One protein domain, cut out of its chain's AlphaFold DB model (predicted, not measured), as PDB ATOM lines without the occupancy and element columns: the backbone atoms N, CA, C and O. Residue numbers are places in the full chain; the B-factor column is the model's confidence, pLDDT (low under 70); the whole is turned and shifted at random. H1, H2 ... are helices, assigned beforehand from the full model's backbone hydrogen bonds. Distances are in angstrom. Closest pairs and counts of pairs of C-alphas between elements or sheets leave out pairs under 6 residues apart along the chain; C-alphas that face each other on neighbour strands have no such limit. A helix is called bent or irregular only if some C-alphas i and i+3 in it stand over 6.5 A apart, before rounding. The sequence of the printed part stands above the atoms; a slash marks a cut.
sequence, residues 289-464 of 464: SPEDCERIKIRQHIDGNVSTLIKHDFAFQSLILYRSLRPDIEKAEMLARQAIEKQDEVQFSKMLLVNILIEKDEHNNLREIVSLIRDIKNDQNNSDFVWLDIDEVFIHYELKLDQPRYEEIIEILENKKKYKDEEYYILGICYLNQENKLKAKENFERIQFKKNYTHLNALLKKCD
ATOM      1  N   SER A 289     -27.191 -27.338  15.504       88.75
ATOM      2  CA  SER A 289     -28.583 -27.060  15.171       88.75
ATOM      3  C   SER A 289     -28.745 -26.863  13.657       88.75
ATOM      4  O   SER A 289     -27.765 -26.534  12.978       88.75
ATOM      5  N   PRO A 290     -29.964 -27.001  13.111       90.38
ATOM      6  CA  PRO A 290     -30.223 -26.662  11.714       90.38
ATOM      7  C   PRO A 290     -29.807 -25.231  11.347       90.38
ATOM      8  O   PRO A 290     -29.289 -24.995  10.256       90.38
ATOM      9  N   GLU A 291     -29.952 -24.281  12.274       90.25
ATOM     10  CA  GLU A 291     -29.503 -22.894  12.120       90.25
ATOM     11  C   GLU A 291     -27.972 -22.778  12.058       90.25
ATOM     12  O   GLU A 291     -27.440 -21.982  11.279       90.25
ATOM     13  N   ASP A 292     -27.249 -23.562  12.867       87.19
ATOM     14  CA  ASP A 292     -25.785 -23.622  12.808       87.19
ATOM     15  C   ASP A 292     -25.322 -24.160  11.448       87.19
ATOM     16  O   ASP A 292     -24.436 -23.562  10.829       87.19
ATOM     17  N   CYS A 293     -25.959 -25.229  10.958       88.50
ATOM     18  CA  CYS A 293     -25.688 -25.797   9.638       88.50
ATOM     19  C   CYS A 293     -25.987 -24.790   8.519       88.50
ATOM     20  O   CYS A 293     -25.140 -24.574   7.656       88.50
ATOM     21  N   GLU A 294     -27.129 -24.097   8.558       88.94
ATOM     22  CA  GLU A 294     -27.487 -23.072   7.567       88.94
ATOM     23  C   GLU A 294     -26.467 -21.920   7.539       88.94
ATOM     24  O   GLU A 294     -26.023 -21.489   6.475       88.94
ATOM     25  N   ARG A 295     -26.028 -21.443   8.711       88.00
ATOM     26  CA  ARG A 295     -25.006 -20.391   8.811       88.00
ATOM     27  C   ARG A 295     -23.691 -20.822   8.162       88.00
ATOM     28  O   ARG A 295     -23.064 -20.018   7.473       88.00
ATOM     29  N   ILE A 296     -23.262 -22.061   8.400       85.00
ATOM     30  CA  ILE A 296     -22.034 -22.625   7.821       85.00
ATOM     31  C   ILE A 296     -22.190 -22.768   6.305       85.00
ATOM     32  O   ILE A 296     -21.336 -22.278   5.566       85.00
ATOM     33  N   LYS A 297     -23.316 -23.331   5.854       86.25
ATOM     34  CA  LYS A 297     -23.685 -23.488   4.442       86.25
ATOM     35  C   LYS A 297     -23.565 -22.178   3.664       86.25
ATOM     36  O   LYS A 297     -22.886 -22.133   2.637       86.25
ATOM     37  N   ILE A 298     -24.137 -21.095   4.201       85.31
ATOM     38  CA  ILE A 298     -24.078 -19.750   3.610       85.31
ATOM     39  C   ILE A 298     -22.654 -19.186   3.655       85.31
ATOM     40  O   ILE A 298     -22.140 -18.737   2.631       85.31
ATOM     41  N   ARG A 299     -22.002 -19.206   4.826       83.50
ATOM     42  CA  ARG A 299     -20.671 -18.604   5.032       83.50
ATOM     43  C   ARG A 299     -19.595 -19.249   4.158       83.50
ATOM     44  O   ARG A 299     -18.679 -18.561   3.723       83.50
ATOM     45  N   GLN A 300     -19.684 -20.559   3.945       77.12
ATOM     46  CA  GLN A 300     -18.711 -21.335   3.174       77.12
ATOM     47  C   GLN A 300     -19.144 -21.562   1.717       77.12
ATOM     48  O   GLN A 300     -18.425 -22.224   0.971       77.12
ATOM     49  N   HIS A 301     -20.285 -20.997   1.300       76.75
ATOM     50  CA  HIS A 301     -20.846 -21.143  -0.044       76.75
ATOM     51  C   HIS A 301     -20.967 -22.607  -0.505       76.75
ATOM     52  O   HIS A 301     -20.730 -22.909  -1.674       76.75
ATOM     53  N   ILE A 302     -21.360 -23.511   0.402       76.94
ATOM     54  CA  ILE A 302     -21.473 -24.958   0.124       76.94
ATOM     55  C   ILE A 302     -22.526 -25.226  -0.965       76.94
ATOM     56  O   ILE A 302     -22.374 -26.134  -1.781       76.94
ATOM     57  N   ASP A 303     -23.552 -24.379  -1.063       69.50
ATOM     58  CA  ASP A 303     -24.591 -24.463  -2.097       69.50
ATOM     59  C   ASP A 303     -24.097 -24.020  -3.484       69.50
ATOM     60  O   ASP A 303     -24.650 -24.436  -4.501       69.50
ATOM     61  N   GLY A 304     -23.025 -23.224  -3.557       63.09
ATOM     62  CA  GLY A 304     -22.507 -22.669  -4.807       63.09
ATOM     63  C   GLY A 304     -21.618 -23.633  -5.604       63.09
ATOM     64  O   GLY A 304     -21.029 -24.566  -5.068       63.09
ATOM     65  N   ASN A 305     -21.447 -23.355  -6.903       54.31
ATOM     66  CA  ASN A 305     -20.515 -24.076  -7.793       54.31
ATOM     67  C   ASN A 305     -19.027 -23.791  -7.496       54.31
ATOM     68  O   ASN A 305     -18.141 -24.355  -8.134       54.31
ATOM     69  N   VAL A 306     -18.740 -22.883  -6.558       46.41
ATOM     70  CA  VAL A 306     -17.397 -22.386  -6.246       46.41
ATOM     71  C   VAL A 306     -17.094 -22.677  -4.774       46.41
ATOM     72  O   VAL A 306     -17.067 -21.776  -3.936       46.41
ATOM     73  N   SER A 307     -16.867 -23.951  -4.441       48.56
ATOM     74  CA  SER A 307     -16.365 -24.343  -3.118       48.56
ATOM     75  C   SER A 307     -14.912 -23.868  -2.978       48.56
ATOM     76  O   SER A 307     -13.972 -24.426  -3.547       48.56
ATOM     77  N   THR A 308     -14.714 -22.743  -2.290       45.72
ATOM     78  CA  THR A 308     -13.410 -22.052  -2.260       45.72
ATOM     79  C   THR A 308     -12.629 -22.201  -0.962       45.72
ATOM     80  O   THR A 308     -11.481 -21.770  -0.930       45.72
ATOM     81  N   LEU A 309     -13.153 -22.875   0.070       40.44
ATOM     82  CA  LEU A 309     -12.394 -23.073   1.318       40.44
ATOM     83  C   LEU A 309     -12.332 -24.505   1.864       40.44
ATOM     84  O   LEU A 309     -11.376 -24.813   2.566       40.44
ATOM     85  N   ILE A 310     -13.259 -25.394   1.503       51.28
ATOM     86  CA  ILE A 310     -13.255 -26.794   1.956       51.28
ATOM     87  C   ILE A 310     -13.283 -27.698   0.725       51.28
ATOM     88  O   ILE A 310     -14.297 -28.279   0.363       51.28
ATOM     89  N   LYS A 311     -12.175 -27.757  -0.016       50.59
ATOM     90  CA  LYS A 311     -12.131 -28.536  -1.265       50.59
ATOM     91  C   LYS A 311     -12.079 -30.056  -1.055       50.59
ATOM     92  O   LYS A 311     -12.187 -30.780  -2.040       50.59
ATOM     93  N   HIS A 312     -11.913 -30.529   0.185       53.78
ATOM     94  CA  HIS A 312     -11.581 -31.929   0.476       53.78
ATOM     95  C   HIS A 312     -12.299 -32.563   1.678       53.78
ATOM     96  O   HIS A 312     -11.927 -33.669   2.037       53.78
ATOM     97  N   ASP A 313     -13.304 -31.912   2.268       74.94
ATOM     98  CA  ASP A 313     -14.116 -32.512   3.344       74.94
ATOM     99  C   ASP A 313     -15.551 -32.690   2.834       74.94
ATOM    100  O   ASP A 313     -16.414 -31.809   2.949       74.94
ATOM    101  N   PHE A 314     -15.744 -33.778   2.090       83.12
ATOM    102  CA  PHE A 314     -17.006 -34.130   1.445       83.12
ATOM    103  C   PHE A 314     -18.009 -34.637   2.482       83.12
ATOM    104  O   PHE A 314     -19.201 -34.328   2.383       83.12
ATOM    105  N   ALA A 315     -17.522 -35.357   3.497       85.25
ATOM    106  CA  ALA A 315     -18.331 -35.869   4.592       85.25
ATOM    107  C   ALA A 315     -18.986 -34.728   5.385       85.25
ATOM    108  O   ALA A 315     -20.204 -34.728   5.597       85.25
ATOM    109  N   PHE A 316     -18.210 -33.705   5.762       86.38
ATOM    110  CA  PHE A 316     -18.740 -32.551   6.482       86.38
ATOM    111  C   PHE A 316     -19.707 -31.733   5.624       86.38
ATOM    112  O   PHE A 316     -20.776 -31.347   6.098       86.38
ATOM    113  N   GLN A 317     -19.395 -31.499   4.346       86.50
ATOM    114  CA  GLN A 317     -20.309 -30.774   3.455       86.50
ATOM    115  C   GLN A 317     -21.640 -31.506   3.270       86.50
ATOM    116  O   GLN A 317     -22.692 -30.867   3.329       86.50
ATOM    117  N   SER A 318     -21.606 -32.831   3.103       90.94
ATOM    118  CA  SER A 318     -22.813 -33.656   3.046       90.94
ATOM    119  C   SER A 318     -23.656 -33.492   4.313       90.94
ATOM    120  O   SER A 318     -24.853 -33.215   4.224       90.94
ATOM    121  N   LEU A 319     -23.026 -33.548   5.494       91.88
ATOM    122  CA  LEU A 319     -23.701 -33.347   6.777       91.88
ATOM    123  C   LEU A 319     -24.377 -31.972   6.868       91.88
ATOM    124  O   LEU A 319     -25.526 -31.869   7.304       91.88
ATOM    125  N   ILE A 320     -23.660 -30.914   6.483       91.25
ATOM    126  CA  ILE A 320     -24.172 -29.544   6.556       91.25
ATOM    127  C   ILE A 320     -25.369 -29.359   5.625       91.25
ATOM    128  O   ILE A 320     -26.366 -28.777   6.051       91.25
ATOM    129  N   LEU A 321     -25.308 -29.875   4.395       91.62
ATOM    130  CA  LEU A 321     -26.441 -29.827   3.470       91.62
ATOM    131  C   LEU A 321     -27.633 -30.606   4.021       91.62
ATOM    132  O   LEU A 321     -28.721 -30.041   4.093       91.62
ATOM    133  N   TYR A 322     -27.409 -31.836   4.485       94.31
ATOM    134  CA  TYR A 322     -28.443 -32.721   5.018       94.31
ATOM    135  C   TYR A 322     -29.205 -32.108   6.202       94.31
ATOM    136  O   TYR A 322     -30.427 -32.175   6.258       94.31
ATOM    137  N   ARG A 323     -28.501 -31.467   7.145       93.50
ATOM    138  CA  ARG A 323     -29.107 -30.965   8.395       93.50
ATOM    139  C   ARG A 323     -29.464 -29.483   8.398       93.50
ATOM    140  O   ARG A 323     -29.895 -28.980   9.433       93.50
ATOM    141  N   SER A 324     -29.229 -28.762   7.305       91.75
ATOM    142  CA  SER A 324     -29.534 -27.328   7.235       91.75
ATOM    143  C   SER A 324     -31.042 -27.041   7.273       91.75
ATOM    144  O   SER A 324     -31.862 -27.941   7.126       91.75
ATOM    145  N   LEU A 325     -31.432 -25.775   7.462       90.25
ATOM    146  CA  LEU A 325     -32.850 -25.382   7.467       90.25
ATOM    147  C   LEU A 325     -33.544 -25.656   6.128       90.25
ATOM    148  O   LEU A 325     -34.762 -25.820   6.078       90.25
ATOM    149  N   ARG A 326     -32.771 -25.662   5.038       88.50
ATOM    150  CA  ARG A 326     -33.225 -26.028   3.694       88.50
ATOM    151  C   ARG A 326     -32.309 -27.116   3.144       88.50
ATOM    152  O   ARG A 326     -31.332 -26.763   2.474       88.50
ATOM    153  N   PRO A 327     -32.588 -28.391   3.463       89.56
ATOM    154  CA  PRO A 327     -31.761 -29.492   3.011       89.56
ATOM    155  C   PRO A 327     -31.748 -29.616   1.490       89.56
ATOM    156  O   PRO A 327     -32.799 -29.589   0.853       89.56
ATOM    157  N   ASP A 328     -30.556 -29.775   0.924       90.50
ATOM    158  CA  ASP A 328     -30.357 -30.219  -0.458       90.50
ATOM    159  C   ASP A 328     -29.997 -31.707  -0.404       90.50
ATOM    160  O   ASP A 328     -28.827 -32.080  -0.276       90.50
ATOM    161  N   ILE A 329     -31.033 -32.549  -0.372       92.19
ATOM    162  CA  ILE A 329     -30.900 -33.995  -0.157       92.19
ATOM    163  C   ILE A 329     -30.150 -34.645  -1.323       92.19
ATOM    164  O   ILE A 329     -29.303 -35.507  -1.089       92.19
ATOM    165  N   GLU A 330     -30.387 -34.213  -2.569       90.94
ATOM    166  CA  GLU A 330     -29.684 -34.771  -3.728       90.94
ATOM    167  C   GLU A 330     -28.186 -34.457  -3.696       90.94
ATOM    168  O   GLU A 330     -27.351 -35.341  -3.925       90.94
ATOM    169  N   LYS A 331     -27.816 -33.212  -3.381       89.56
ATOM    170  CA  LYS A 331     -26.407 -32.823  -3.293       89.56
ATOM    171  C   LYS A 331     -25.731 -33.427  -2.063       89.56
ATOM    172  O   LYS A 331     -24.570 -33.830  -2.159       89.56
ATOM    173  N   ALA A 332     -26.439 -33.545  -0.937       92.00
ATOM    174  CA  ALA A 332     -25.942 -34.240   0.248       92.00
ATOM    175  C   ALA A 332     -25.635 -35.714  -0.057       92.00
ATOM    176  O   ALA A 332     -24.552 -36.188   0.296       92.00
ATOM    177  N   GLU A 333     -26.529 -36.415  -0.763       94.38
ATOM    178  CA  GLU A 333     -26.320 -37.801  -1.201       94.38
ATOM    179  C   GLU A 333     -25.076 -37.919  -2.090       94.38
ATOM    180  O   GLU A 333     -24.193 -38.740  -1.832       94.38
ATOM    181  N   MET A 334     -24.973 -37.063  -3.112       91.69
ATOM    182  CA  MET A 334     -23.837 -37.046  -4.033       91.69
ATOM    183  C   MET A 334     -22.508 -36.859  -3.288       91.69
ATOM    184  O   MET A 334     -21.543 -37.573  -3.562       91.69
ATOM    185  N   LEU A 335     -22.450 -35.927  -2.331       89.88
ATOM    186  CA  LEU A 335     -21.244 -35.667  -1.543       89.88
ATOM    187  C   LEU A 335     -20.925 -36.806  -0.566       89.88
ATOM    188  O   LEU A 335     -19.754 -37.138  -0.418       89.88
ATOM    189  N   ALA A 336     -21.925 -37.453   0.046       91.94
ATOM    190  CA  ALA A 336     -21.696 -38.625   0.898       91.94
ATOM    191  C   ALA A 336     -21.075 -39.781   0.100       91.94
ATOM    192  O   ALA A 336     -20.121 -40.416   0.552       91.94
ATOM    193  N   ARG A 337     -21.565 -40.022  -1.123       93.56
ATOM    194  CA  ARG A 337     -20.991 -41.021  -2.038       93.56
ATOM    195  C   ARG A 337     -19.555 -40.667  -2.427       93.56
ATOM    196  O   ARG A 337     -18.674 -41.518  -2.334       93.56
ATOM    197  N   GLN A 338     -19.298 -39.405  -2.774       88.69
ATOM    198  CA  GLN A 338     -17.940 -38.928  -3.063       88.69
ATOM    199  C   GLN A 338     -17.001 -39.074  -1.860       88.69
ATOM    200  O   GLN A 338     -15.845 -39.452  -2.043       88.69
ATOM    201  N   ALA A 339     -17.480 -38.823  -0.641       87.25
ATOM    202  CA  ALA A 339     -16.696 -39.003   0.577       87.25
ATOM    203  C   ALA A 339     -16.261 -40.468   0.744       87.25
ATOM    204  O   ALA A 339     -15.079 -40.748   0.941       87.25
ATOM    205  N   ILE A 340     -17.184 -41.416   0.545       88.94
ATOM    206  CA  ILE A 340     -16.886 -42.856   0.575       88.94
ATOM    207  C   ILE A 340     -15.839 -43.223  -0.490       88.94
ATOM    208  O   ILE A 340     -14.855 -43.892  -0.176       88.94
ATOM    209  N   GLU A 341     -16.003 -42.754  -1.731       87.69
ATOM    210  CA  GLU A 341     -15.057 -43.010  -2.831       87.69
ATOM    211  C   GLU A 341     -13.659 -42.432  -2.570       87.69
ATOM    212  O   GLU A 341     -12.649 -43.021  -2.964       87.69
ATOM    213  N   LYS A 342     -13.585 -41.268  -1.917       78.50
ATOM    214  CA  LYS A 342     -12.333 -40.570  -1.593       78.50
ATOM    215  C   LYS A 342     -11.714 -40.994  -0.265       78.50
ATOM    216  O   LYS A 342     -10.671 -40.453   0.090       78.50
ATOM    217  N   GLN A 343     -12.299 -41.980   0.412       79.50
ATOM    218  CA  GLN A 343     -11.881 -42.446   1.734       79.50
ATOM    219  C   GLN A 343     -11.933 -41.359   2.823       79.50
ATOM    220  O   GLN A 343     -11.156 -41.383   3.774       79.50
ATOM    221  N   ASP A 344     -12.870 -40.424   2.691       75.31
ATOM    222  CA  ASP A 344     -13.122 -39.341   3.637       75.31
ATOM    223  C   ASP A 344     -14.196 -39.765   4.652       75.31
ATOM    224  O   ASP A 344     -15.363 -39.974   4.298       75.31
ATOM    225  N   GLU A 345     -13.774 -39.971   5.906       77.56
ATOM    226  CA  GLU A 345     -14.634 -40.364   7.034       77.56
ATOM    227  C   GLU A 345     -15.606 -41.513   6.679       77.56
ATOM    228  O   GLU A 345     -16.793 -41.479   7.000       77.56
ATOM    229  N   VAL A 346     -15.111 -42.544   5.978       83.75
ATOM    230  CA  VAL A 346     -15.916 -43.565   5.266       83.75
ATOM    231  C   VAL A 346     -17.085 -44.111   6.083       83.75
ATOM    232  O   VAL A 346     -18.194 -44.223   5.571       83.75
ATOM    233  N   GLN A 347     -16.854 -44.465   7.346       84.31
ATOM    234  CA  GLN A 347     -17.876 -45.074   8.201       84.31
ATOM    235  C   GLN A 347     -18.972 -44.084   8.587       84.31
ATOM    236  O   GLN A 347     -20.158 -44.416   8.531       84.31
ATOM    237  N   PHE A 348     -18.587 -42.849   8.906       85.69
ATOM    238  CA  PHE A 348     -19.536 -41.767   9.121       85.69
ATOM    239  C   PHE A 348     -20.312 -41.464   7.831       85.69
ATOM    240  O   PHE A 348     -21.535 -41.372   7.864       85.69
ATOM    241  N   SER A 349     -19.623 -41.390   6.691       90.00
ATOM    242  CA  SER A 349     -20.222 -41.125   5.380       90.00
ATOM    243  C   SER A 349     -21.214 -42.216   4.956       90.00
ATOM    244  O   SER A 349     -22.287 -41.894   4.452       90.00
ATOM    245  N   LYS A 350     -20.921 -43.499   5.229       91.75
ATOM    246  CA  LYS A 350     -21.862 -44.618   5.035       91.75
ATOM    247  C   LYS A 350     -23.108 -44.464   5.914       91.75
ATOM    248  O   LYS A 350     -24.218 -44.609   5.412       91.75
ATOM    249  N   MET A 351     -22.948 -44.140   7.201       90.94
ATOM    250  CA  MET A 351     -24.088 -43.904   8.101       90.94
ATOM    251  C   MET A 351     -24.933 -42.711   7.633       90.94
ATOM    252  O   MET A 351     -26.160 -42.791   7.594       90.94
ATOM    253  N   LEU A 352     -24.286 -41.601   7.276       92.44
ATOM    254  CA  LEU A 352     -24.968 -40.414   6.782       92.44
ATOM    255  C   LEU A 352     -25.750 -40.727   5.501       92.44
ATOM    256  O   LEU A 352     -26.909 -40.337   5.393       92.44
ATOM    257  N   LEU A 353     -25.155 -41.491   4.581       95.31
ATOM    258  CA  LEU A 353     -25.822 -41.951   3.367       95.31
ATOM    259  C   LEU A 353     -27.054 -42.809   3.682       95.31
ATOM    260  O   LEU A 353     -28.090 -42.604   3.063       95.31
ATOM    261  N   VAL A 354     -26.987 -43.709   4.671       93.94
ATOM    262  CA  VAL A 354     -28.165 -44.476   5.118       93.94
ATOM    263  C   VAL A 354     -29.302 -43.540   5.539       93.94
ATOM    264  O   VAL A 354     -30.416 -43.688   5.042       93.94
ATOM    265  N   ASN A 355     -29.025 -42.546   6.388       92.50
ATOM    266  CA  ASN A 355     -30.041 -41.588   6.842       92.50
ATOM    267  C   ASN A 355     -30.633 -40.775   5.678       92.50
ATOM    268  O   ASN A 355     -31.848 -40.605   5.600       92.50
ATOM    269  N   ILE A 356     -29.787 -40.341   4.740       95.06
ATOM    270  CA  ILE A 356     -30.205 -39.629   3.526       95.06
ATOM    271  C   ILE A 356     -31.131 -40.500   2.664       95.06
ATOM    272  O   ILE A 356     -32.171 -40.029   2.211       95.06
ATOM    273  N   LEU A 357     -30.782 -41.770   2.443       94.56
ATOM    274  CA  LEU A 357     -31.571 -42.687   1.614       94.56
ATOM    275  C   LEU A 357     -32.928 -43.024   2.241       94.56
ATOM    276  O   LEU A 357     -33.915 -43.130   1.510       94.56
ATOM    277  N   ILE A 358     -32.977 -43.161   3.573       91.38
ATOM    278  CA  ILE A 358     -34.221 -43.349   4.332       91.38
ATOM    279  C   ILE A 358     -35.138 -42.135   4.148       91.38
ATOM    280  O   ILE A 358     -36.318 -42.303   3.848       91.38
ATOM    281  N   GLU A 359     -34.604 -40.921   4.302       90.81
ATOM    282  CA  GLU A 359     -35.386 -39.684   4.194       90.81
ATOM    283  C   GLU A 359     -35.859 -39.401   2.764       90.81
ATOM    284  O   GLU A 359     -36.963 -38.894   2.566       90.81
ATOM    285  N   LYS A 360     -35.048 -39.759   1.762       90.06
ATOM    286  CA  LYS A 360     -35.377 -39.572   0.348       90.06
ATOM    287  C   LYS A 360     -36.498 -40.505  -0.110       90.06
ATOM    288  O   LYS A 360     -37.487 -40.036  -0.665       90.06
ATOM    289  N   ASP A 361     -36.305 -41.813   0.064       87.94
ATOM    290  CA  ASP A 361     -37.279 -42.853  -0.284       87.94
ATOM    291  C   ASP A 361     -36.833 -44.209   0.287       87.94
ATOM    292  O   ASP A 361     -36.107 -44.974  -0.358       87.94
ATOM    293  N   GLU A 362     -37.259 -44.514   1.513       87.25
ATOM    294  CA  GLU A 362     -36.902 -45.764   2.188       87.25
ATOM    295  C   GLU A 362     -37.246 -47.008   1.348       87.25
ATOM    296  O   GLU A 362     -36.456 -47.949   1.286       87.25
ATOM    297  N   HIS A 363     -38.404 -47.022   0.680       84.38
ATOM    298  CA  HIS A 363     -38.894 -48.205  -0.025       84.38
ATOM    299  C   HIS A 363     -38.059 -48.523  -1.263       84.38
ATOM    300  O   HIS A 363     -37.670 -49.676  -1.463       84.38
ATOM    301  N   ASN A 364     -37.747 -47.511  -2.073       88.38
ATOM    302  CA  ASN A 364     -36.953 -47.716  -3.282       88.38
ATOM    303  C   ASN A 364     -35.468 -47.969  -2.979       88.38
ATOM    304  O   ASN A 364     -34.799 -48.665  -3.745       88.38
ATOM    305  N   ASN A 365     -34.964 -47.477  -1.843       91.31
ATOM    306  CA  ASN A 365     -33.554 -47.607  -1.465       91.31
ATOM    307  C   ASN A 365     -33.274 -48.753  -0.481       91.31
ATOM    308  O   ASN A 365     -32.124 -48.955  -0.086       91.31
ATOM    309  N   LEU A 366     -34.287 -49.532  -0.088       91.31
ATOM    310  CA  LEU A 366     -34.199 -50.490   1.018       91.31
ATOM    311  C   LEU A 366     -33.032 -51.485   0.893       91.31
ATOM    312  O   LEU A 366     -32.329 -51.748   1.867       91.31
ATOM    313  N   ARG A 367     -32.781 -52.016  -0.311       91.75
ATOM    314  CA  ARG A 367     -31.655 -52.941  -0.554       91.75
ATOM    315  C   ARG A 367     -30.299 -52.280  -0.331       91.75
ATOM    316  O   ARG A 367     -29.400 -52.910   0.219       91.75
ATOM    317  N   GLU A 368     -30.154 -51.034  -0.768       94.19
ATOM    318  CA  GLU A 368     -28.920 -50.276  -0.586       94.19
ATOM    319  C   GLU A 368     -28.717 -49.920   0.889       94.19
ATOM    320  O   GLU A 368     -27.632 -50.144   1.420       94.19
ATOM    321  N   ILE A 369     -29.775 -49.468   1.571       94.25
ATOM    322  CA  ILE A 369     -29.773 -49.179   3.011       94.25
ATOM    323  C   ILE A 369     -29.273 -50.397   3.797       94.25
ATOM    324  O   ILE A 369     -28.318 -50.292   4.564       94.25
ATOM    325  N   VAL A 370     -29.866 -51.568   3.558       93.31
ATOM    326  CA  VAL A 370     -29.470 -52.818   4.220       93.31
ATOM    327  C   VAL A 370     -28.018 -53.188   3.912       93.31
ATOM    328  O   VAL A 370     -27.281 -53.593   4.814       93.31
ATOM    329  N   SER A 371     -27.581 -53.035   2.657       93.44
ATOM    330  CA  SER A 371     -26.190 -53.296   2.270       93.44
ATOM    331  C   SER A 371     -25.215 -52.399   3.032       93.44
ATOM    332  O   SER A 371     -24.243 -52.895   3.593       93.44
ATOM    333  N   LEU A 372     -25.494 -51.095   3.100       93.69
ATOM    334  CA  LEU A 372     -24.658 -50.131   3.811       93.69
ATOM    335  C   LEU A 372     -24.615 -50.416   5.315       93.69
ATOM    336  O   LEU A 372     -23.537 -50.389   5.902       93.69
ATOM    337  N   ILE A 373     -25.752 -50.737   5.942       92.44
ATOM    338  CA  ILE A 373     -25.799 -51.094   7.369       92.44
ATOM    339  C   ILE A 373     -24.950 -52.343   7.640       92.44
ATOM    340  O   ILE A 373     -24.186 -52.362   8.606       92.44
ATOM    341  N   ARG A 374     -25.034 -53.367   6.778       90.75
ATOM    342  CA  ARG A 374     -24.210 -54.580   6.900       90.75
ATOM    343  C   ARG A 374     -22.720 -54.252   6.798       90.75
ATOM    344  O   ARG A 374     -21.936 -54.736   7.612       90.75
ATOM    345  N   ASP A 375     -22.335 -53.412   5.842       90.00
ATOM    346  CA  ASP A 375     -20.943 -52.989   5.684       90.00
ATOM    347  C   ASP A 375     -20.440 -52.234   6.922       90.00
ATOM    348  O   ASP A 375     -19.363 -52.538   7.431       90.00
ATOM    349  N   ILE A 376     -21.232 -51.297   7.457       88.38
ATOM    350  CA  ILE A 376     -20.883 -50.571   8.688       88.38
ATOM    351  C   ILE A 376     -20.724 -51.552   9.857       88.38
ATOM    352  O   ILE A 376     -19.758 -51.458  10.612       88.38
ATOM    353  N   LYS A 377     -21.637 -52.522  10.006       86.69
ATOM    354  CA  LYS A 377     -21.581 -53.548  11.063       86.69
ATOM    355  C   LYS A 377     -20.300 -54.378  10.988       86.69
ATOM    356  O   LYS A 377     -19.668 -54.612  12.015       86.69
ATOM    357  N   ASN A 378     -19.893 -54.790   9.791       84.94
ATOM    358  CA  ASN A 378     -18.675 -55.580   9.598       84.94
ATOM    359  C   ASN A 378     -17.404 -54.769   9.887       84.94
ATOM    360  O   ASN A 378     -16.439 -55.299  10.441       84.94
ATOM    361  N   ASP A 379     -17.422 -53.478   9.566       80.19
ATOM    362  CA  ASP A 379     -16.268 -52.596   9.708       80.19
ATOM    363  C   ASP A 379     -16.162 -51.934  11.101       80.19
ATOM    364  O   ASP A 379     -15.127 -51.343  11.423       80.19
ATOM    365  N   GLN A 380     -17.192 -52.035  11.953       70.75
ATOM    366  CA  GLN A 380     -17.279 -51.317  13.237       70.75
ATOM    367  C   GLN A 380     -16.084 -51.552  14.171       70.75
ATOM    368  O   GLN A 380     -15.667 -50.631  14.871       70.75
ATOM    369  N   ASN A 381     -15.506 -52.757  14.173       62.38
ATOM    370  CA  ASN A 381     -14.368 -53.093  15.038       62.38
ATOM    371  C   ASN A 381     -13.062 -52.379  14.650       62.38
ATOM    372  O   ASN A 381     -12.147 -52.315  15.469       62.38
ATOM    373  N   ASN A 382     -12.986 -51.846  13.428       58.53
ATOM    374  CA  ASN A 382     -11.810 -51.176  12.873       58.53
ATOM    375  C   ASN A 382     -12.063 -49.679  12.617       58.53
ATOM    376  O   ASN A 382     -11.275 -49.028  11.936       58.53
ATOM    377  N   SER A 383     -13.174 -49.142  13.128       57.34
ATOM    378  CA  SER A 383     -13.660 -47.796  12.832       57.34
ATOM    379  C   SER A 383     -13.498 -46.847  14.019       57.34
ATOM    380  O   SER A 383     -13.799 -47.186  15.165       57.34
ATOM    381  N   ASP A 384     -13.135 -45.595  13.736       51.16
ATOM    382  CA  ASP A 384     -13.205 -44.508  14.714       51.16
ATOM    383  C   ASP A 384     -14.651 -44.099  15.051       51.16
ATOM    384  O   ASP A 384     -14.897 -43.418  16.051       51.16
ATOM    385  N   PHE A 385     -15.632 -44.540  14.272       62.22
ATOM    386  CA  PHE A 385     -17.043 -44.235  14.454       62.22
ATOM    387  C   PHE A 385     -17.855 -45.508  14.744       62.22
ATOM    388  O   PHE A 385     -17.812 -46.461  13.966       62.22
ATOM    389  N   VAL A 386     -18.615 -45.510  15.847       66.19
ATOM    390  CA  VAL A 386     -19.482 -46.629  16.260       66.19
ATOM    391  C   VAL A 386     -20.936 -46.183  16.230       66.19
ATOM    392  O   VAL A 386     -21.305 -45.217  16.900       66.19
ATOM    393  N   TRP A 387     -21.762 -46.927  15.501       75.31
ATOM    394  CA  TRP A 387     -23.210 -46.762  15.507       75.31
ATOM    395  C   TRP A 387     -23.805 -47.670  16.586       75.31
ATOM    396  O   TRP A 387     -23.783 -48.896  16.470       75.31
ATOM    397  N   LEU A 388     -24.295 -47.060  17.666       72.56
ATOM    398  CA  LEU A 388     -25.004 -47.781  18.722       72.56
ATOM    399  C   LEU A 388     -26.259 -48.457  18.154       72.56
ATOM    400  O   LEU A 388     -26.932 -47.889  17.300       72.56
ATOM    401  N   ASP A 389     -26.545 -49.666  18.631       80.81
ATOM    402  CA  ASP A 389     -27.724 -50.457  18.256       80.81
ATOM    403  C   ASP A 389     -27.794 -50.842  16.765       80.81
ATOM    404  O   ASP A 389     -28.865 -51.149  16.243       80.81
ATOM    405  N   ILE A 390     -26.642 -50.899  16.080       84.19
ATOM    406  CA  ILE A 390     -26.570 -51.272  14.658       84.19
ATOM    407  C   ILE A 390     -27.221 -52.625  14.354       84.19
ATOM    408  O   ILE A 390     -27.812 -52.787  13.292       84.19
ATOM    409  N   ASP A 391     -27.162 -53.575  15.288       86.81
ATOM    410  CA  ASP A 391     -27.817 -54.876  15.155       86.81
ATOM    411  C   ASP A 391     -29.345 -54.739  15.123       86.81
ATOM    412  O   ASP A 391     -30.007 -55.397  14.327       86.81
ATOM    413  N   GLU A 392     -29.920 -53.861  15.949       86.25
ATOM    414  CA  GLU A 392     -31.367 -53.615  15.968       86.25
ATOM    415  C   GLU A 392     -31.811 -52.885  14.695       86.25
ATOM    416  O   GLU A 392     -32.811 -53.261  14.082       86.25
ATOM    417  N   VAL A 393     -31.019 -51.904  14.247       87.12
ATOM    418  CA  VAL A 393     -31.237 -51.190  12.980       87.12
ATOM    419  C   VAL A 393     -31.152 -52.154  11.793       87.12
ATOM    420  O   VAL A 393     -32.037 -52.159  10.939       87.12
ATOM    421  N   PHE A 394     -30.136 -53.018  11.756       91.06
ATOM    422  CA  PHE A 394     -29.972 -54.032  10.717       91.06
ATOM    423  C   PHE A 394     -31.178 -54.972  10.655       91.06
ATOM    424  O   PHE A 394     -31.769 -55.126   9.588       91.06
ATOM    425  N   ILE A 395     -31.587 -55.545  11.793       90.00
ATOM    426  CA  ILE A 395     -32.741 -56.452  11.865       90.00
ATOM    427  C   ILE A 395     -34.013 -55.751  11.376       90.00
ATOM    428  O   ILE A 395     -34.775 -56.334  10.604       90.00
ATOM    429  N   HIS A 396     -34.233 -54.499  11.786       90.62
ATOM    430  CA  HIS A 396     -35.408 -53.728  11.387       90.62
ATOM    431  C   HIS A 396     -35.523 -53.574   9.864       90.62
ATOM    432  O   HIS A 396     -36.603 -53.789   9.311       90.62
ATOM    433  N   TYR A 397     -34.430 -53.216   9.186       91.62
ATOM    434  CA  TYR A 397     -34.441 -52.995   7.738       91.62
ATOM    435  C   TYR A 397     -34.359 -54.297   6.929       91.62
ATOM    436  O   TYR A 397     -35.034 -54.415   5.909       91.62
ATOM    437  N   GLU A 398     -33.606 -55.301   7.389       91.81
ATOM    438  CA  GLU A 398     -33.500 -56.604   6.717       91.81
ATOM    439  C   GLU A 398     -34.867 -57.311   6.660       91.81
ATOM    440  O   GLU A 398     -35.229 -57.863   5.624       91.81
ATOM    441  N   LEU A 399     -35.681 -57.224   7.723       91.25
ATOM    442  CA  LEU A 399     -37.033 -57.806   7.759       91.25
ATOM    443  C   LEU A 399     -38.033 -57.149   6.795       91.25
ATOM    444  O   LEU A 399     -39.069 -57.748   6.509       91.25
ATOM    445  N   LYS A 400     -37.758 -55.932   6.308       90.12
ATOM    446  CA  LYS A 400     -38.612 -55.248   5.326       90.12
ATOM    447  C   LYS A 400     -38.338 -55.697   3.887       90.12
ATOM    448  O   LYS A 400     -39.109 -55.340   2.999       90.12
ATOM    449  N   LEU A 401     -37.244 -56.420   3.635       89.88
ATOM    450  CA  LEU A 401     -36.922 -56.925   2.302       89.88
ATOM    451  C   LEU A 401     -37.897 -58.030   1.878       89.88
ATOM    452  O   LEU A 401     -38.392 -58.787   2.706       89.88
ATOM    453  N   ASP A 402     -38.090 -58.196   0.567       86.50
ATOM    454  CA  ASP A 402     -38.892 -59.307   0.023       86.50
ATOM    455  C   ASP A 402     -38.304 -60.685   0.374       86.50
ATOM    456  O   ASP A 402     -39.023 -61.678   0.476       86.50
ATOM    457  N   GLN A 403     -36.978 -60.753   0.530       86.88
ATOM    458  CA  GLN A 403     -36.233 -61.964   0.876       86.88
ATOM    459  C   GLN A 403     -35.235 -61.667   2.006       86.88
ATOM    460  O   GLN A 403     -34.044 -61.496   1.734       86.88
ATOM    461  N   PRO A 404     -35.703 -61.581   3.265       89.38
ATOM    462  CA  PRO A 404     -34.835 -61.341   4.412       89.38
ATOM    463  C   PRO A 404     -33.868 -62.503   4.641       89.38
ATOM    464  O   PRO A 404     -34.243 -63.678   4.541       89.38
ATOM    465  N   ARG A 405     -32.634 -62.200   5.043       90.69
ATOM    466  CA  ARG A 405     -31.667 -63.204   5.508       90.69
ATOM    467  C   ARG A 405     -31.955 -63.620   6.947       90.69
ATOM    468  O   ARG A 405     -31.274 -63.214   7.886       90.69
ATOM    469  N   TYR A 406     -32.959 -64.477   7.115       90.75
ATOM    470  CA  TYR A 406     -33.381 -64.971   8.429       90.75
ATOM    471  C   TYR A 406     -32.252 -65.650   9.227       90.75
ATOM    472  O   TYR A 406     -32.237 -65.536  10.448       90.75
ATOM    473  N   GLU A 407     -31.290 -66.307   8.566       90.50
ATOM    474  CA  GLU A 407     -30.135 -66.950   9.223       90.50
ATOM    475  C   GLU A 407     -29.251 -65.938   9.960       90.50
ATOM    476  O   GLU A 407     -28.930 -66.132  11.130       90.50
ATOM    477  N   GLU A 408     -28.924 -64.827   9.296       89.94
ATOM    478  CA  GLU A 408     -28.082 -63.757   9.843       89.94
ATOM    479  C   GLU A 408     -28.779 -63.075  11.035       89.94
ATOM    480  O   GLU A 408     -28.152 -62.787  12.052       89.94
ATOM    481  N   ILE A 409     -30.103 -62.887  10.956       90.50
ATOM    482  CA  ILE A 409     -30.915 -62.340  12.056       90.50
ATOM    483  C   ILE A 409     -30.929 -63.289  13.261       90.50
ATOM    484  O   ILE A 409     -30.786 -62.838  14.400       90.50
ATOM    485  N   ILE A 410     -31.097 -64.595  13.026       90.94
ATOM    486  CA  ILE A 410     -31.082 -65.606  14.090       90.94
ATOM    487  C   ILE A 410     -29.729 -65.609  14.795       90.94
ATOM    488  O   ILE A 410     -29.714 -65.570  16.018       90.94
ATOM    489  N   GLU A 411     -28.615 -65.595  14.061       90.31
ATOM    490  CA  GLU A 411     -27.271 -65.580  14.650       90.31
ATOM    491  C   GLU A 411     -27.048 -64.348  15.543       90.31
ATOM    492  O   GLU A 411     -26.556 -64.462  16.669       90.31
ATOM    493  N   ILE A 412     -27.452 -63.162  15.075       87.50
ATOM    494  CA  ILE A 412     -27.341 -61.918  15.850       87.50
ATOM    495  C   ILE A 412     -28.156 -62.012  17.143       87.50
ATOM    496  O   ILE A 412     -27.665 -61.666  18.221       87.50
ATOM    497  N   LEU A 413     -29.400 -62.483  17.047       88.50
ATOM    498  CA  LEU A 413     -30.283 -62.588  18.200       88.50
ATOM    499  C   LEU A 413     -29.815 -63.686  19.163       88.50
ATOM    500  O   LEU A 413     -29.721 -63.398  20.351       88.50
ATOM    501  N   GLU A 414     -29.438 -64.877  18.685       86.06
ATOM    502  CA  GLU A 414     -28.950 -66.004  19.504       86.06
ATOM    503  C   GLU A 414     -27.756 -65.619  20.398       86.06
ATOM    504  O   GLU A 414     -27.632 -66.093  21.533       86.06
ATOM    505  N   ASN A 415     -26.914 -64.703  19.918       82.00
ATOM    506  CA  ASN A 415     -25.758 -64.192  20.648       82.00
ATOM    507  C   ASN A 415     -26.113 -63.211  21.790       82.00
ATOM    508  O   ASN A 415     -25.252 -62.884  22.617       82.00
ATOM    509  N   LYS A 416     -27.370 -62.751  21.907       80.75
ATOM    510  CA  LYS A 416     -27.814 -61.884  23.012       80.75
ATOM    511  C   LYS A 416     -28.035 -62.689  24.302       80.75
ATOM    512  O   LYS A 416     -28.696 -63.723  24.341       80.75
ATOM    513  N   LYS A 417     -27.530 -62.163  25.429       69.25
ATOM    514  CA  LYS A 417     -27.651 -62.799  26.764       69.25
ATOM    515  C   LYS A 417     -29.063 -62.751  27.361       69.25
ATOM    516  O   LYS A 417     -29.370 -63.531  28.260       69.25
ATOM    517  N   LYS A 418     -29.887 -61.793  26.943       75.50
ATOM    518  CA  LYS A 418     -31.268 -61.605  27.406       75.50
ATOM    519  C   LYS A 418     -32.106 -61.081  26.255       75.50
ATOM    520  O   LYS A 418     -31.669 -60.154  25.583       75.50
ATOM    521  N   TYR A 419     -33.305 -61.636  26.132       76.56
ATOM    522  CA  TYR A 419     -34.274 -61.273  25.107       76.56
ATOM    523  C   TYR A 419     -35.446 -60.500  25.711       76.56
ATOM    524  O   TYR A 419     -35.946 -60.849  26.786       76.56
ATOM    525  N   LYS A 420     -35.897 -59.472  24.999       84.88
ATOM    526  CA  LYS A 420     -37.197 -58.816  25.135       84.88
ATOM    527  C   LYS A 420     -38.252 -59.631  24.374       84.88
ATOM    528  O   LYS A 420     -37.930 -60.389  23.461       84.88
ATOM    529  N   ASP A 421     -39.523 -59.433  24.711       84.25
ATOM    530  CA  ASP A 421     -40.652 -60.098  24.038       84.25
ATOM    531  C   ASP A 421     -40.646 -59.889  22.509       84.25
ATOM    532  O   ASP A 421     -40.961 -60.808  21.757       84.25
ATOM    533  N   GLU A 422     -40.224 -58.711  22.045       86.25
ATOM    534  CA  GLU A 422     -40.094 -58.392  20.618       86.25
ATOM    535  C   GLU A 422     -39.021 -59.234  19.920       86.25
ATOM    536  O   GLU A 422     -39.224 -59.703  18.804       86.25
ATOM    537  N   GLU A 423     -37.913 -59.513  20.598       87.56
ATOM    538  CA  GLU A 423     -36.816 -60.313  20.051       87.56
ATOM    539  C   GLU A 423     -37.202 -61.799  19.989       87.56
ATOM    540  O   GLU A 423     -36.912 -62.468  18.999       87.56
ATOM    541  N   TYR A 424     -37.944 -62.304  20.987       88.38
ATOM    542  CA  TYR A 424     -38.556 -63.638  20.920       88.38
ATOM    543  C   TYR A 424     -39.574 -63.749  19.782       88.38
ATOM    544  O   TYR A 424     -39.639 -64.776  19.103       88.38
ATOM    545  N   TYR A 425     -40.358 -62.695  19.554       89.44
ATOM    546  CA  TYR A 425     -41.309 -62.643  18.451       89.44
ATOM    547  C   TYR A 425     -40.601 -62.695  17.089       89.44
ATOM    548  O   TYR A 425     -40.978 -63.503  16.238       89.44
ATOM    549  N   ILE A 426     -39.538 -61.906  16.905       90.19
ATOM    550  CA  ILE A 426     -38.726 -61.901  15.679       90.19
ATOM    551  C   ILE A 426     -38.051 -63.261  15.460       90.19
ATOM    552  O   ILE A 426     -38.156 -63.808  14.363       90.19
ATOM    553  N   LEU A 427     -37.431 -63.853  16.489       90.25
ATOM    554  CA  LEU A 427     -36.843 -65.199  16.408       90.25
ATOM    555  C   LEU A 427     -37.872 -66.246  15.973       90.25
ATOM    556  O   LEU A 427     -37.599 -67.055  15.086       90.25
ATOM    557  N   GLY A 428     -39.071 -66.212  16.561       89.12
ATOM    558  CA  GLY A 428     -40.156 -67.118  16.193       89.12
ATOM    559  C   GLY A 428     -40.562 -66.988  14.723       89.12
ATOM    560  O   GLY A 428     -40.738 -67.999  14.042       89.12
ATOM    561  N   ILE A 429     -40.648 -65.758  14.201       90.50
ATOM    562  CA  ILE A 429     -40.918 -65.500  12.777       90.50
ATOM    563  C   ILE A 429     -39.779 -66.021  11.895       90.50
ATOM    564  O   ILE A 429     -40.048 -66.666  10.882       90.50
ATOM    565  N   CYS A 430     -38.523 -65.772  12.267       91.75
ATOM    566  CA  CYS A 430     -37.365 -66.197  11.481       91.75
ATOM    567  C   CYS A 430     -37.305 -67.728  11.360       91.75
ATOM    568  O   CYS A 430     -37.228 -68.250  10.250       91.75
ATOM    569  N   TYR A 431     -37.445 -68.459  12.472       91.81
ATOM    570  CA  TYR A 431     -37.472 -69.926  12.439       91.81
ATOM    571  C   TYR A 431     -38.678 -70.488  11.690       91.81
ATOM    572  O   TYR A 431     -38.548 -71.510  11.020       91.81
ATOM    573  N   LEU A 432     -39.845 -69.840  11.776       90.31
ATOM    574  CA  LEU A 432     -41.030 -70.281  11.044       90.31
ATOM    575  C   LEU A 432     -40.827 -70.170   9.525       90.31
ATOM    576  O   LEU A 432     -41.226 -71.076   8.798       90.31
ATOM    577  N   ASN A 433     -40.180 -69.098   9.056       88.56
ATOM    578  CA  ASN A 433     -39.838 -68.912   7.640       88.56
ATOM    579  C   ASN A 433     -38.700 -69.830   7.160       88.56
ATOM    580  O   ASN A 433     -38.584 -70.070   5.964       88.56
ATOM    581  N   GLN A 434     -37.905 -70.384   8.078       89.44
ATOM    582  CA  GLN A 434     -36.947 -71.468   7.813       89.44
ATOM    583  C   GLN A 434     -37.549 -72.870   7.995       89.44
ATOM    584  O   GLN A 434     -36.817 -73.852   8.088       89.44
ATOM    585  N   GLU A 435     -38.874 -72.975   8.121       88.19
ATOM    586  CA  GLU A 435     -39.605 -74.232   8.332       88.19
ATOM    587  C   GLU A 435     -39.264 -74.974   9.647       88.19
ATOM    588  O   GLU A 435     -39.731 -76.091   9.884       88.19
ATOM    589  N   ASN A 436     -38.541 -74.342  10.579       90.69
ATOM    590  CA  ASN A 436     -38.244 -74.896  11.900       90.69
ATOM    591  C   ASN A 436     -39.367 -74.586  12.901       90.69
ATOM    592  O   ASN A 436     -39.246 -73.755  13.808       90.69
ATOM    593  N   LYS A 437     -40.493 -75.283  12.731       90.06
ATOM    594  CA  LYS A 437     -41.710 -75.085  13.531       90.06
ATOM    595  C   LYS A 437     -41.508 -75.283  15.035       90.06
ATOM    596  O   LYS A 437     -42.132 -74.576  15.825       90.06
ATOM    597  N   LEU A 438     -40.635 -76.214  15.431       90.38
ATOM    598  CA  LEU A 438     -40.390 -76.539  16.838       90.38
ATOM    599  C   LEU A 438     -39.712 -75.371  17.562       90.38
ATOM    600  O   LEU A 438     -40.251 -74.871  18.548       90.38
ATOM    601  N   LYS A 439     -38.603 -74.855  17.015       90.19
ATOM    602  CA  LYS A 439     -37.934 -73.673  17.580       90.19
ATOM    603  C   LYS A 439     -38.802 -72.418  17.494       90.19
ATOM    604  O   LYS A 439     -38.777 -71.594  18.409       90.19
ATOM    605  N   ALA A 440     -39.590 -72.263  16.428       88.81
ATOM    606  CA  ALA A 440     -40.520 -71.142  16.305       88.81
ATOM    607  C   ALA A 440     -41.545 -71.130  17.453       88.81
ATOM    608  O   ALA A 440     -41.726 -70.107  18.116       88.81
ATOM    609  N   LYS A 441     -42.153 -72.288  17.738       88.56
ATOM    610  CA  LYS A 441     -43.122 -72.462  18.825       88.56
ATOM    611  C   LYS A 441     -42.513 -72.164  20.193       88.56
ATOM    612  O   LYS A 441     -43.085 -71.380  20.945       88.56
ATOM    613  N   GLU A 442     -41.336 -72.718  20.483       90.88
ATOM    614  CA  GLU A 442     -40.630 -72.477  21.749       90.88
ATOM    615  C   GLU A 442     -40.388 -70.982  22.007       90.88
ATOM    616  O   GLU A 442     -40.572 -70.509  23.129       90.88
ATOM    617  N   ASN A 443     -40.005 -70.219  20.978       89.25
ATOM    618  CA  ASN A 443     -39.766 -68.781  21.111       89.25
ATOM    619  C   ASN A 443     -41.069 -67.990  21.287       89.25
ATOM    620  O   ASN A 443     -41.156 -67.148  22.180       89.25
ATOM    621  N   PHE A 444     -42.118 -68.301  20.518       89.38
ATOM    622  CA  PHE A 444     -43.433 -67.676  20.690       89.38
ATOM    623  C   PHE A 444     -44.047 -67.938  22.074       89.38
ATOM    624  O   PHE A 444     -44.744 -67.082  22.623       89.38
ATOM    625  N   GLU A 445     -43.795 -69.108  22.663       87.25
ATOM    626  CA  GLU A 445     -44.294 -69.459  23.993       87.25
ATOM    627  C   GLU A 445     -43.593 -68.701  25.128       87.25
ATOM    628  O   GLU A 445     -44.238 -68.452  26.152       87.25
ATOM    629  N   ARG A 446     -42.332 -68.284  24.932       87.56
ATOM    630  CA  ARG A 446     -41.528 -67.510  25.901       87.56
ATOM    631  C   ARG A 446     -41.943 -66.042  26.037       87.56
ATOM    632  O   ARG A 446     -41.541 -65.405  27.009       87.56
ATOM    633  N   ILE A 447     -42.759 -65.522  25.117       87.56
ATOM    634  CA  ILE A 447     -43.294 -64.153  25.163       87.56
ATOM    635  C   ILE A 447     -44.223 -64.004  26.374       87.56
ATOM    636  O   ILE A 447     -45.240 -64.699  26.483       87.56
ATOM    637  N   GLN A 448     -43.901 -63.069  27.270       82.62
ATOM    638  CA  GLN A 448     -44.645 -62.866  28.516       82.62
ATOM    639  C   GLN A 448     -45.943 -62.081  28.284       82.62
ATOM    640  O   GLN A 448     -47.010 -62.465  28.771       82.62
ATOM    641  N   PHE A 449     -45.896 -61.018  27.479       80.56
ATOM    642  CA  PHE A 449     -47.028 -60.130  27.209       80.56
ATOM    643  C   PHE A 449     -47.706 -60.444  25.871       80.56
ATOM    644  O   PHE A 449     -47.826 -59.601  24.983       80.56
ATOM    645  N   LYS A 450     -48.243 -61.665  25.745       77.31
ATOM    646  CA  LYS A 450     -48.883 -62.181  24.514       77.31
ATOM    647  C   LYS A 450     -49.979 -61.279  23.925       77.31
ATOM    648  O   LYS A 450     -50.208 -61.303  22.721       77.31
ATOM    649  N   LYS A 451     -50.645 -60.461  24.752       73.69
ATOM    650  CA  LYS A 451     -51.695 -59.516  24.320       73.69
ATOM    651  C   LYS A 451     -51.185 -58.415  23.382       73.69
ATOM    652  O   LYS A 451     -51.986 -57.871  22.632       73.69
ATOM    653  N   ASN A 452     -49.885 -58.123  23.398       75.44
ATOM    654  CA  ASN A 452     -49.278 -57.102  22.544       75.44
ATOM    655  C   ASN A 452     -49.067 -57.588  21.098       75.44
ATOM    656  O   ASN A 452     -48.782 -56.782  20.220       75.44
ATOM    657  N   TYR A 453     -49.251 -58.888  20.836       78.19
ATOM    658  CA  TYR A 453     -49.004 -59.517  19.540       78.19
ATOM    659  C   TYR A 453     -50.289 -60.171  19.023       78.19
ATOM    660  O   TYR A 453     -50.535 -61.364  19.211       78.19
ATOM    661  N   THR A 454     -51.125 -59.381  18.348       77.50
ATOM    662  CA  THR A 454     -52.457 -59.778  17.846       77.50
ATOM    663  C   THR A 454     -52.431 -61.018  16.949       77.50
ATOM    664  O   THR A 454     -53.382 -61.800  16.940       77.50
ATOM    665  N   HIS A 455     -51.325 -61.246  16.237       83.31
ATOM    666  CA  HIS A 455     -51.153 -62.376  15.323       83.31
ATOM    667  C   HIS A 455     -50.488 -63.610  15.955       83.31
ATOM    668  O   HIS A 455     -50.416 -64.654  15.306       83.31
ATOM    669  N   LEU A 456     -50.043 -63.546  17.216       80.81
ATOM    670  CA  LEU A 456     -49.271 -64.619  17.858       80.81
ATOM    671  C   LEU A 456     -50.028 -65.954  17.906       80.81
ATOM    672  O   LEU A 456     -49.472 -66.999  17.585       80.81
ATOM    673  N   ASN A 457     -51.322 -65.920  18.229       77.81
ATOM    674  CA  ASN A 457     -52.154 -67.127  18.284       77.81
ATOM    675  C   ASN A 457     -52.352 -67.777  16.905       77.81
ATOM    676  O   ASN A 457     -52.513 -68.991  16.816       77.81
ATOM    677  N   ALA A 458     -52.354 -66.985  15.830       80.69
ATOM    678  CA  ALA A 458     -52.432 -67.511  14.470       80.69
ATOM    679  C   ALA A 458     -51.095 -68.127  14.032       80.69
ATOM    680  O   ALA A 458     -51.093 -69.139  13.338       80.69
ATOM    681  N   LEU A 459     -49.969 -67.547  14.461       84.19
ATOM    682  CA  LEU A 459     -48.628 -68.073  14.195       84.19
ATOM    683  C   LEU A 459     -48.362 -69.374  14.959       84.19
ATOM    684  O   LEU A 459     -47.901 -70.331  14.352       84.19
ATOM    685  N   LEU A 460     -48.754 -69.461  16.236       79.06
ATOM    686  CA  LEU A 460     -48.657 -70.695  17.025       79.06
ATOM    687  C   LEU A 460     -49.415 -71.861  16.370       79.06
ATOM    688  O   LEU A 460     -48.883 -72.960  16.282       79.06
ATOM    689  N   LYS A 461     -50.605 -71.603  15.809       80.06
ATOM    690  CA  LYS A 461     -51.372 -72.608  15.051       80.06
ATOM    691  C   LYS A 461     -50.702 -73.064  13.751       80.06
ATOM    692  O   LYS A 461     -51.060 -74.118  13.249       80.06
ATOM    693  N   LYS A 462     -49.792 -72.274  13.168       77.44
ATOM    694  CA  LYS A 462     -49.000 -72.688  11.993       77.44
ATOM    695  C   LYS A 462     -47.813 -73.584  12.377       77.44
ATOM    696  O   LYS A 462     -47.244 -74.243  11.501       77.44
ATOM    697  N   CYS A 463     -47.414 -73.558  13.650       76.50
ATOM    698  CA  CYS A 463     -46.338 -74.384  14.195       76.50
ATOM    699  C   CYS A 463     -46.809 -75.786  14.610       76.50
ATOM    700  O   CYS A 463     -45.980 -76.695  14.633       76.50
ATOM    701  N   ASP A 464     -48.096 -75.942  14.933       73.62
ATOM    702  CA  ASP A 464     -48.770 -77.243  15.058       73.62
ATOM    703  C   ASP A 464     -48.960 -77.896  13.672       73.62
ATOM    704  O   ASP A 464     -48.954 -79.147  13.613       73.62
TER     705      ASP A 464
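Overview. This is residues 289 to 464 of the 464 residues of an uncharacterized protein of Bacillus licheniformis (UniProt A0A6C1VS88). A long stack of helices: the chain zigzags back and forth across a rod, H2 to H9 each folding back beside the one before, with H1 set at a slant at one end and H8 and H9 at the other. The stack is loosest between H5 and H6, where few C-alphas come close. The printed part has 176 residues with nine named helices, H1 to H9 in chain order, and no named strand; the class is all helix. It is loose, with a radius of gyration of the C-alphas of 20.7 A, and spans 67 by 32 by 27 A.

Arrangement. H1, residues 290 to 299, touches H2, residues 314 to 323, at a steep tilt of 52 degrees, closest at the C-alphas of Cys 293 and Ile 320, 5.1 A. H3 holds residues 329 to 341. H4, residues 346 to 382, was assigned as one helix by its hydrogen bonds but is bent, C-alphas 360 and 363 being 9.3 A apart; its arms are H4a, residues 346 to 360, and H4b, residues 363 to 382. H4b is irregular, with C-alphas 364 and 367 at 7.9 A. H2, H3 and H4a form a bundle, helices side by side, up and down. H2 and H3 are a hairpin, closest at the C-alphas of Ser 318 and Ala 332, 4.2 A. H4a and H4b touch, opposite ways at a shallow tilt of 20 degrees, with the C-alphas of Val 354 and Ile 369 closest at 5.4 A. H4b forms a hairpin with H5, residues 390 to 398. H5 is close to but not clearly touching H6, residues 406 to 414; their closest C-alphas, of Ile 395 and Ile 409, are 6.2 A apart. H7, residues 421 to 433, and H8, residues 437 to 446, form a hairpin at a shallow tilt of 10 degrees, with the C-alphas of Gly 428 and Ala 440 closest at 4.0 A. H9, residues 456 to 463, touches H8, closest at the C-alphas of Lys 437 and Cys 463, 4.7 A. The packing is mostly aligned, with 8 of 9 tilts shallow. In H1, H2, H3, H4a and H5 to H9 each O i to N i+4 pair is within hydrogen-bond range; in H4b 12 of 16 are.

Along the chain. H1 begins at C-alpha 290 (-30.223, -26.662, 11.714). H3 is 18.4 A long, H4a 20.5 A, H4b 30.1 A and H7 18.6 A. H9 ends at C-alpha 463 (-46.338, -74.384, 14.195).

Size, cuts and confidence. The C-alphas farthest apart, of Thr 308 and Asp 464, are 67.8 A apart. The printed part has no cut. The link from H1 to H2 is long. The pLDDT is under 70 at residues 303 to 312, 381 to 386 and 417.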